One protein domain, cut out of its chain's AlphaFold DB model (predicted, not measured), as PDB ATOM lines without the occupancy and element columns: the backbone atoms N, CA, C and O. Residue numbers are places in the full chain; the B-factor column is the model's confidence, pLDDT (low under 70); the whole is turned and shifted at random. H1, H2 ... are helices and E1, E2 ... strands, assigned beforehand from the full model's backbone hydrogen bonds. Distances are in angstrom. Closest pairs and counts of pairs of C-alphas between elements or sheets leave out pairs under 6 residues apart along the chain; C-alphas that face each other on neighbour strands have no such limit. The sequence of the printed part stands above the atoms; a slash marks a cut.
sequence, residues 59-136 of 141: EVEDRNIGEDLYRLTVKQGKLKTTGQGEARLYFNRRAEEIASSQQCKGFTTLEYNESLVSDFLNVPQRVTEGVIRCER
ATOM      1  N   GLU A  59      81.181  29.393-113.905       87.06
ATOM      2  CA  GLU A  59      81.827  28.631-114.962       87.06
ATOM      3  C   GLU A  59      82.511  27.409-114.339       87.06
ATOM      4  O   GLU A  59      83.356  27.540-113.454       87.06
ATOM      5  N   VAL A  60      82.107  26.212-114.762       90.25
ATOM      6  CA  VAL A  60      82.664  24.950-114.269       90.25
ATOM      7  C   VAL A  60      83.406  24.272-115.410       90.25
ATOM      8  O   VAL A  60      82.815  23.933-116.430       90.25
ATOM      9  N   GLU A  61      84.700  24.061-115.217       91.31
ATOM     10  CA  GLU A  61      85.567  23.326-116.129       91.31
ATOM     11  C   GLU A  61      85.995  22.010-115.480       91.31
ATOM     12  O   GLU A  61      86.385  21.975-114.308       91.31
ATOM     13  N   ASP A  62      85.992  20.932-116.257       93.12
ATOM     14  CA  ASP A  62      86.560  19.648-115.870       93.12
ATOM     15  C   ASP A  62      87.568  19.154-116.905       93.12
ATOM     16  O   ASP A  62      87.425  19.368-118.110       93.12
ATOM     17  N   ARG A  63      88.631  18.508-116.425       94.19
ATOM     18  CA  ARG A  63      89.661  17.896-117.266       94.19
ATOM     19  C   ARG A  63      90.060  16.559-116.675       94.19
ATOM     20  O   ARG A  63      90.408  16.480-115.497       94.19
ATOM     21  N   ASN A  64      90.057  15.515-117.493       94.00
ATOM     22  CA  ASN A  64      90.675  14.252-117.115       94.00
ATOM     23  C   ASN A  64      92.205  14.438-117.092       94.00
ATOM     24  O   ASN A  64      92.783  14.947-118.053       94.00
ATOM     25  N   ILE A  65      92.842  14.064-115.983       95.69
ATOM     26  CA  ILE A  65      94.297  14.161-115.783       95.69
ATOM     27  C   ILE A  65      94.948  12.787-115.537       95.69
ATOM     28  O   ILE A  65      96.135  12.714-115.229       95.69
ATOM     29  N   GLY A  66      94.180  11.700-115.637       91.38
ATOM     30  CA  GLY A  66      94.619  10.333-115.371       91.38
ATOM     31  C   GLY A  66      93.455   9.338-115.395       91.38
ATOM     32  O   GLY A  66      92.297   9.717-115.536       91.38
ATOM     33  N   GLU A  67      93.754   8.050-115.219       87.50
ATOM     34  CA  GLU A  67      92.782   6.956-115.412       87.50
ATOM     35  C   GLU A  67      91.484   7.116-114.599       87.50
ATOM     36  O   GLU A  67      90.393   6.902-115.129       87.50
ATOM     37  N   ASP A  68      91.606   7.579-113.352       93.12
ATOM     38  CA  ASP A  68      90.489   7.843-112.438       93.12
ATOM     39  C   ASP A  68      90.552   9.249-111.829       93.12
ATOM     40  O   ASP A  68      89.909   9.514-110.816       93.12
ATOM     41  N   LEU A  69      91.348  10.158-112.398       96.19
ATOM     42  CA  LEU A  69      91.613  11.472-111.815       96.19
ATOM     43  C   LEU A  69      91.058  12.588-112.692       96.19
ATOM     44  O   LEU A  69      91.362  12.677-113.883       96.19
ATOM     45  N   TYR A  70      90.304  13.488-112.070       96.81
ATOM     46  CA  TYR A  70      89.706  14.636-112.737       96.81
ATOM     47  C   TYR A  70      90.066  15.906-111.988       96.81
ATOM     48  O   TYR A  70      89.872  16.001-110.776       96.81
ATOM     49  N   ARG A  71      90.582  16.892-112.718       96.94
ATOM     50  CA  ARG A  71      90.745  18.252-112.223       96.94
ATOM     51  C   ARG A  71      89.472  19.032-112.495       96.94
ATOM     52  O   ARG A  71      88.972  19.023-113.616       96.94
ATOM     53  N   LEU A  72      88.994  19.714-111.470       96.44
ATOM     54  CA  LEU A  72      87.833  20.584-111.508       96.44
ATOM     55  C   LEU A  72      88.274  22.009-111.205       96.44
ATOM     56  O   LEU A  72      88.992  22.241-110.229       96.44
ATOM     57  N   THR A  73      87.802  22.950-112.010       94.62
ATOM     58  CA  THR A  73      87.995  24.382-111.798       94.62
ATOM     59  C   THR A  73      86.630  25.058-111.855       94.62
ATOM     60  O   THR A  73      85.944  25.013-112.870       94.62
ATOM     61  N   VAL A  74      86.225  25.677-110.752       92.69
ATOM     62  CA  VAL A  74      84.963  26.401-110.605       92.69
ATOM     63  C   VAL A  74      85.278  27.877-110.442       92.69
ATOM     64  O   VAL A  74      85.939  28.293-109.495       92.69
ATOM     65  N   LYS A  75      84.793  28.680-111.374       90.19
ATOM     66  CA  LYS A  75      85.062  30.107-111.494       90.19
ATOM     67  C   LYS A  75      83.773  30.882-111.281       90.19
ATOM     68  O   LYS A  75      82.740  30.559-111.862       90.19
ATOM     69  N   GLN A  76      83.814  31.928-110.467       87.75
ATOM     70  CA  GLN A  76      82.665  32.817-110.299       87.75
ATOM     71  C   GLN A  76      82.327  33.495-111.630       87.75
ATOM     72  O   GLN A  76      83.204  34.076-112.260       87.75
ATOM     73  N   GLY A  77      81.071  33.434-112.068       80.56
ATOM     74  CA  GLY A  77      80.641  34.057-113.319       80.56
ATOM     75  C   GLY A  77      80.868  35.570-113.308       80.56
ATOM     76  O   GLY A  77      80.675  36.234-112.286       80.56
ATOM     77  N   LYS A  78      81.239  36.133-114.463       73.06
ATOM     78  CA  LYS A  78      81.613  37.556-114.611       73.06
ATOM     79  C   LYS A  78      80.492  38.539-114.248       73.06
ATOM     80  O   LYS A  78      80.764  39.694-113.944       73.06
ATOM     81  N   LEU A  79      79.238  38.084-114.279       68.31
ATOM     82  CA  LEU A  79      78.051  38.890-113.974       68.31
ATOM     83  C   LEU A  79      77.564  38.724-112.526       68.31
ATOM     84  O   LEU A  79      76.577  39.347-112.135       68.31
ATOM     85  N   LYS A  80      78.217  37.874-111.722       68.50
ATOM     86  CA  LYS A  80      77.761  37.539-110.373       68.50
ATOM     87  C   LYS A  80      78.506  38.341-109.307       68.50
ATOM     88  O   LYS A  80      79.680  38.101-109.048       68.50
ATOM     89  N   THR A  81      77.791  39.209-108.597       65.25
ATOM     90  CA  THR A  81      78.353  40.053-107.521       65.25
ATOM     91  C   THR A  81      78.300  39.409-106.125       65.25
ATOM     92  O   THR A  81      78.879  39.939-105.179       65.25
ATOM     93  N   THR A  82      77.598  38.281-105.953       67.50
ATOM     94  CA  THR A  82      77.300  37.670-104.638       67.50
ATOM     95  C   THR A  82      77.481  36.142-104.633       67.50
ATOM     96  O   THR A  82      77.778  35.540-105.660       67.50
ATOM     97  N   GLY A  83      77.316  35.488-103.471       65.56
ATOM     98  CA  GLY A  83      77.338  34.017-103.359       65.56
ATOM     99  C   GLY A  83      78.713  33.403-103.075       65.56
ATOM    100  O   GLY A  83      79.022  32.329-103.575       65.56
ATOM    101  N   GLN A  84      79.536  34.073-102.264       63.25
ATOM    102  CA  GLN A  84      80.952  33.745-102.030       63.25
ATOM    103  C   GLN A  84      81.241  32.313-101.528       63.25
ATOM    104  O   GLN A  84      82.364  31.856-101.697       63.25
ATOM    105  N   GLY A  85      80.260  31.616-100.941       74.50
ATOM    106  CA  GLY A  85      80.409  30.251-100.412       74.50
ATOM    107  C   GLY A  85      79.760  29.148-101.256       74.50
ATOM    108  O   GLY A  85      79.761  27.990-100.854       74.50
ATOM    109  N   GLU A  86      79.175  29.474-102.412       84.06
ATOM    110  CA  GLU A  86      78.452  28.474-103.210       84.06
ATOM    111  C   GLU A  86      79.373  27.601-104.065       84.06
ATOM    112  O   GLU A  86      78.944  26.536-104.499       84.06
ATOM    113  N   ALA A  87      80.627  28.005-104.294       87.25
ATOM    114  CA  ALA A  87      81.556  27.303-105.183       87.25
ATOM    115  C   ALA A  87      81.698  25.810-104.836       87.25
ATOM    116  O   ALA A  87      81.674  24.961-105.728       87.25
ATOM    117  N   ARG A  88      81.717  25.475-103.537       89.94
ATOM    118  CA  ARG A  88      81.750  24.091-103.040       89.94
ATOM    119  C   ARG A  88      80.566  23.253-103.528       89.94
ATOM    120  O   ARG A  88      80.737  22.079-103.841       89.94
ATOM    121  N   LEU A  89      79.374  23.845-103.612       91.12
ATOM    122  CA  LEU A  89      78.170  23.158-104.087       91.12
ATOM    123  C   LEU A  89      78.272  22.836-105.580       91.12
ATOM    124  O   LEU A  89      77.907  21.739-105.988       91.12
ATOM    125  N   TYR A  90      78.780  23.772-106.388       91.12
ATOM    126  CA  TYR A  90      78.982  23.551-107.825       91.12
ATOM    127  C   TYR A  90      80.093  22.532-108.081       91.12
ATOM    128  O   TYR A  90      79.925  21.647-108.917       91.12
ATOM    129  N   PHE A  91      81.181  22.594-107.307       93.75
ATOM    130  CA  PHE A  91      82.252  21.601-107.343       93.75
ATOM    131  C   PHE A  91      81.722  20.190-107.059       93.75
ATOM    132  O   PHE A  91      81.945  19.278-107.851       93.75
ATOM    133  N   ASN A  92      80.981  20.017-105.960       94.50
ATOM    134  CA  ASN A  92      80.439  18.714-105.576       94.50
ATOM    135  C   ASN A  92      79.432  18.194-106.605       94.50
ATOM    136  O   ASN A  92      79.517  17.036-106.993       94.50
ATOM    137  N   ARG A  93      78.532  19.051-107.102       93.62
ATOM    138  CA  ARG A  93      77.565  18.663-108.137       93.62
ATOM    139  C   ARG A  93      78.263  18.171-109.401       93.62
ATOM    140  O   ARG A  93      77.909  17.122-109.925       93.62
ATOM    141  N   ARG A  94      79.302  18.877-109.863       94.31
ATOM    142  CA  ARG A  94      80.067  18.434-111.034       94.31
ATOM    143  C   ARG A  94      80.810  17.129-110.766       94.31
ATOM    144  O   ARG A  94      80.871  16.272-111.641       94.31
ATOM    145  N   ALA A  95      81.351  16.953-109.565       95.75
ATOM    146  CA  ALA A  95      81.985  15.700-109.177       95.75
ATOM    147  C   ALA A  95      80.994  14.519-109.176       95.75
ATOM    148  O   ALA A  95      81.337  13.439-109.658       95.75
ATOM    149  N   GLU A  96      79.759  14.733-108.715       95.38
ATOM    150  CA  GLU A  96      78.667  13.754-108.785       95.38
ATOM    151  C   GLU A  96      78.280  13.430-110.234       95.38
ATOM    152  O   GLU A  96      78.138  12.259-110.588       95.38
ATOM    153  N   GLU A  97      78.169  14.442-111.096       94.38
ATOM    154  CA  GLU A  97      77.911  14.253-112.528       94.38
ATOM    155  C   GLU A  97      79.016  13.434-113.205       94.38
ATOM    156  O   GLU A  97      78.728  12.516-113.977       94.38
ATOM    157  N   ILE A  98      80.284  13.718-112.894       93.94
ATOM    158  CA  ILE A  98      81.419  12.935-113.394       93.94
ATOM    159  C   ILE A  98      81.316  11.500-112.886       93.94
ATOM    160  O   ILE A  98      81.380  10.577-113.695       93.94
ATOM    161  N   ALA A  99      81.091  11.295-111.588       94.19
ATOM    162  CA  ALA A  99      80.957   9.959-111.015       94.19
ATOM    163  C   ALA A  99      79.828   9.158-111.683       94.19
ATOM    164  O   ALA A  99      80.020   7.993-112.027       94.19
ATOM    165  N   SER A 100      78.684   9.796-111.938       93.50
ATOM    166  CA  SER A 100      77.551   9.182-112.633       93.50
ATOM    167  C   SER A 100      77.877   8.855-114.094       93.50
ATOM    168  O   SER A 100      77.672   7.722-114.533       93.50
ATOM    169  N   SER A 101      78.451   9.806-114.839       92.00
ATOM    170  CA  SER A 101      78.794   9.625-116.259       92.00
ATOM    171  C   SER A 101      79.878   8.567-116.490       92.00
ATOM    172  O   SER A 101      79.836   7.850-117.486       92.00
ATOM    173  N   GLN A 102      80.818   8.435-115.552       91.62
ATOM    174  CA  GLN A 102      81.932   7.485-115.595       91.62
ATOM    175  C   GLN A 102      81.617   6.154-114.898       91.62
ATOM    176  O   GLN A 102      82.507   5.312-114.767       91.62
ATOM    177  N   GLN A 103      80.369   5.958-114.448       92.19
ATOM    178  CA  GLN A 103      79.899   4.734-113.783       92.19
ATOM    179  C   GLN A 103      80.725   4.378-112.532       92.19
ATOM    180  O   GLN A 103      80.928   3.211-112.193       92.19
ATOM    181  N   CYS A 104      81.213   5.402-111.833       91.88
ATOM    182  CA  CYS A 104      81.903   5.267-110.558       91.88
ATOM    183  C   CYS A 104      80.893   4.917-109.456       91.88
ATOM    184  O   CYS A 104      79.734   5.326-109.498       91.88
ATOM    185  N   LYS A 105      81.345   4.225-108.407       93.12
ATOM    186  CA  LYS A 105      80.541   4.019-107.189       93.12
ATOM    187  C   LYS A 105      80.362   5.324-106.401       93.12
ATOM    188  O   LYS A 105      79.383   5.490-105.681       93.12
ATOM    189  N   GLY A 106      81.326   6.227-106.537       93.75
ATOM    190  CA  GLY A 106      81.378   7.529-105.894       93.75
ATOM    191  C   GLY A 106      82.646   8.263-106.311       93.75
ATOM    192  O   GLY A 106      83.304   7.885-107.286       93.75
ATOM    193  N   PHE A 107      83.004   9.298-105.562       95.75
ATOM    194  CA  PHE A 107      84.251  10.023-105.760       95.75
ATOM    195  C   PHE A 107      84.874  10.415-104.421       95.75
ATOM    196  O   PHE A 107      84.171  10.732-103.461       95.75
ATOM    197  N   THR A 108      86.202  10.472-104.384       96.75
ATOM    198  CA  THR A 108      86.954  11.101-103.294       96.75
ATOM    199  C   THR A 108      87.482  12.450-103.769       96.75
ATOM    200  O   THR A 108      88.068  12.539-104.846       96.75
ATOM    201  N   THR A 109      87.354  13.507-102.967       96.94
ATOM    202  CA  THR A 109      88.104  14.751-103.219       96.94
ATOM    203  C   THR A 109      89.523  14.595-102.677       96.94
ATOM    204  O   THR A 109      89.691  14.396-101.478       96.94
ATOM    205  N   LEU A 110      90.529  14.664-103.547       96.75
ATOM    206  CA  LEU A 110      91.945  14.594-103.171       96.75
ATOM    207  C   LEU A 110      92.502  15.971-102.818       96.75
ATOM    208  O   LEU A 110      93.229  16.118-101.841       96.75
ATOM    209  N   GLU A 111      92.142  16.974-103.613       95.69
ATOM    210  CA  GLU A 111      92.595  18.351-103.448       95.69
ATOM    211  C   GLU A 111      91.402  19.290-103.556       95.69
ATOM    212  O   GLU A 111      90.509  19.081-104.381       95.69
ATOM    213  N   TYR A 112      91.399  20.328-102.727       94.94
ATOM    214  CA  TYR A 112      90.433  21.412-102.796       94.94
ATOM    215  C   TYR A 112      91.076  22.699-102.294       94.94
ATOM    216  O   TYR A 112      91.508  22.774-101.143       94.94
ATOM    217  N   ASN A 113      91.129  23.701-103.158       94.38
ATOM    218  CA  ASN A 113      91.692  25.005-102.879       94.38
ATOM    219  C   ASN A 113      90.717  26.090-103.337       94.38
ATOM    220  O   ASN A 113      90.200  26.044-104.450       94.38
ATOM    221  N   GLU A 114      90.490  27.086-102.488       91.25
ATOM    222  CA  GLU A 114      89.736  28.285-102.842       91.25
ATOM    223  C   GLU A 114      90.695  29.463-102.900       91.25
ATOM    224  O   GLU A 114      91.510  29.678-102.006       91.25
ATOM    225  N   SER A 115      90.616  30.236-103.969       89.75
ATOM    226  CA  SER A 115      91.507  31.358-104.216       89.75
ATOM    227  C   SER A 115      90.741  32.537-104.798       89.75
ATOM    228  O   SER A 115      89.638  32.412-105.334       89.75
ATOM    229  N   LEU A 116      91.333  33.716-104.651       86.62
ATOM    230  CA  LEU A 116      90.883  34.942-105.290       86.62
ATOM    231  C   LEU A 116      91.901  35.277-106.369       86.62
ATOM    232  O   LEU A 116      93.070  35.509-106.065       86.62
ATOM    233  N   VAL A 117      91.459  35.272-107.618       82.94
ATOM    234  CA  VAL A 117      92.284  35.617-108.772       82.94
ATOM    235  C   VAL A 117      91.737  36.911-109.349       82.94
ATOM    236  O   VAL A 117      90.543  37.020-109.608       82.94
ATOM    237  N   SER A 118      92.595  37.907-109.530       75.31
ATOM    238  CA  SER A 118      92.228  39.117-110.262       75.31
ATOM    239  C   SER A 118      92.394  38.852-111.755       75.31
ATOM    240  O   SER A 118      93.486  38.489-112.190       75.31
ATOM    241  N   ASP A 119      91.325  39.016-112.534       71.56
ATOM    242  CA  ASP A 119      91.413  38.953-114.000       71.56
ATOM    243  C   ASP A 119      92.123  40.213-114.547       71.56
ATOM    244  O   ASP A 119      92.372  41.174-113.815       71.56
ATOM    245  N   PHE A 120      92.413  40.248-115.849       59.53
ATOM    246  CA  PHE A 120      93.098  41.346-116.550       59.53
ATOM    247  C   PHE A 120      92.480  42.738-116.302       59.53
ATOM    248  O   PHE A 120      93.168  43.753-116.374       59.53
ATOM    249  N   LEU A 121      91.186  42.797-115.965       71.88
ATOM    250  CA  LEU A 121      90.462  44.029-115.628       71.88
ATOM    251  C   LEU A 121      90.517  44.404-114.132       71.88
ATOM    252  O   LEU A 121      89.757  45.266-113.696       71.88
ATOM    253  N   ASN A 122      91.384  43.768-113.337       71.50
ATOM    254  CA  ASN A 122      91.494  43.938-111.880       71.50
ATOM    255  C   ASN A 122      90.193  43.669-111.106       71.50
ATOM    256  O   ASN A 122      90.009  44.156-109.990       71.50
ATOM    257  N   VAL A 123      89.284  42.882-111.681       72.62
ATOM    258  CA  VAL A 123      88.082  42.432-110.979       72.62
ATOM    259  C   VAL A 123      88.441  41.156-110.217       72.62
ATOM    260  O   VAL A 123      88.844  40.179-110.853       72.62
ATOM    261  N   PRO A 124      88.334  41.141-108.876       75.56
ATOM    262  CA  PRO A 124      88.609  39.943-108.099       75.56
ATOM    263  C   PRO A 124      87.531  38.894-108.377       75.56
ATOM    264  O   PRO A 124      86.342  39.135-108.169       75.56
ATOM    265  N   GLN A 125      87.956  37.718-108.821       83.56
ATOM    266  CA  GLN A 125      87.107  36.571-109.106       83.56
ATOM    267  C   GLN A 125      87.465  35.429-108.158       83.56
ATOM    268  O   GLN A 125      88.636  35.100-107.956       83.56
ATOM    269  N   ARG A 126      86.450  34.795-107.566       86.38
ATOM    270  CA  ARG A 126      86.662  33.563-106.802       86.38
ATOM    271  C   ARG A 126      86.874  32.399-107.754       86.38
ATOM    272  O   ARG A 126      86.069  32.179-108.660       86.38
ATOM    273  N   VAL A 127      87.943  31.658-107.512       90.56
ATOM    274  CA  VAL A 127      88.287  30.448-108.245       90.56
ATOM    275  C   VAL A 127      88.507  29.339-107.232       90.56
ATOM    276  O   VAL A 127      89.295  29.472-106.301       90.56
ATOM    277  N   THR A 128      87.786  28.250-107.413       93.31
ATOM    278  CA  THR A 128      87.933  27.028-106.642       93.31
ATOM    279  C   THR A 128      88.515  25.970-107.554       93.31
ATOM    280  O   THR A 128      87.964  25.692-108.615       93.31
ATOM    281  N   GLU A 129      89.613  25.361-107.143       94.88
ATOM    282  CA  GLU A 129      90.286  24.313-107.896       94.88
ATOM    283  C   GLU A 129      90.410  23.069-107.038       94.88
ATOM    284  O   GLU A 129      90.576  23.138-105.821       94.88
ATOM    285  N   GLY A 130      90.335  21.907-107.664       96.19
ATOM    286  CA  GLY A 130      90.520  20.662-106.946       96.19
ATOM    287  C   GLY A 130      90.708  19.479-107.864       96.19
ATOM    288  O   GLY A 130      90.525  19.557-109.080       96.19
ATOM    289  N   VAL A 131      91.073  18.362-107.253       97.56
ATOM    290  CA  VAL A 131      91.218  17.080-107.930       97.56
ATOM    291  C   VAL A 131      90.314  16.083-107.238       97.56
ATOM    292  O   VAL A 131      90.358  15.937-106.016       97.56
ATOM    293  N   ILE A 132      89.505  15.382-108.022       97.44
ATOM    294  CA  ILE A 132      88.706  14.256-107.554       97.44
ATOM    295  C   ILE A 132      89.254  12.953-108.124       97.44
ATOM    296  O   ILE A 132      89.822  12.918-109.221       97.44
ATOM    297  N   ARG A 133      89.048  11.872-107.377       96.62
ATOM    298  CA  ARG A 133      89.254  10.502-107.827       96.62
ATOM    299  C   ARG A 133      87.911   9.804-107.981       96.62
ATOM    300  O   ARG A 133      87.141   9.769-107.027       96.62
ATOM    301  N   CYS A 134      87.662   9.223-109.147       95.19
ATOM    302  CA  CYS A 134      86.560   8.295-109.378       95.19
ATOM    303  C   CYS A 134      86.829   6.987-108.624       95.19
ATOM    304  O   CYS A 134      87.855   6.339-108.825       95.19
ATOM    305  N   GLU A 135      85.915   6.582-107.746       94.06
ATOM    306  CA  GLU A 135      86.023   5.302-107.051       94.06
ATOM    307  C   GLU A 135      85.368   4.211-107.896       94.06
ATOM    308  O   GLU A 135      84.142   4.056-107.914       94.06
ATOM    309  N   ARG A 136      86.186   3.439-108.611       87.38
ATOM    310  CA  ARG A 136      85.721   2.242-109.313       87.38
ATOM    311  C   ARG A 136      85.755   1.039-108.380       87.38
ATOM    312  O   ARG A 136      86.669   0.869-107.574       87.38
TER     313      ARG A 136
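AT A GLANCE: This is residues 59 to 136 of the 141 residues of an uncharacterized protein of Betaproteobacteria bacterium RBG_16_58_11 (UniProt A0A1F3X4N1). A twisted four-stranded sheet curls round one helix, H1, on one face; the long hairpin of E3 and E4 makes the longest axis. The 78 printed residues run E1, E2, H1, E3, E4, mixed in class, in two layers; the sheet's order is E1, E2, E4, E3, antiparallel throughout. The whole is compact, radius of gyration of the C-alphas 13.3 A, a rod spanning 42 by 20 by 16 A.

HOW THE PARTS SIT: E1, residues 59 to 66, and E2, residues 69 to 76, form a hairpin, with N 61 and O 73 2.8 A apart. H1, residues 87 to 101, is on the sheet; its closest C-alphas to E2 are those of Phe 91 and Val 74, 6.4 A. In H1 every O i to N i+4 pair is within hydrogen-bond range. E3, residues 106 to 118, bends by 60 degrees at residue 110 and forms a hairpin with E4, residues 124 to 135; N 113 and O 129 are 2.8 A apart. E2 and E4 are antiparallel at 157 degrees, with N 72 and O 130 2.8 A apart. E2, H1 and E3 make a split strand-helix-strand unit, two strands running the same way with E4 between them, its crossover right-handed. The edge strands E1 and E3 are apart.

IN THESE COORDINATES: E1 begins at C-alpha 59 (81.827, 28.631, -114.962) and E4 ends at C-alpha 135 (86.023, 5.302, -107.051). From first to last C-alpha, H1 measures 21.0 A, E3 33.7 A and E4 34.8 A.

THE WHOLE: The farthest C-alphas, of Leu 121 and Arg 136, are 42.5 A apart. The printed part has no cut and no long link; residues 79 to 84 and 120 have pLDDT under 70.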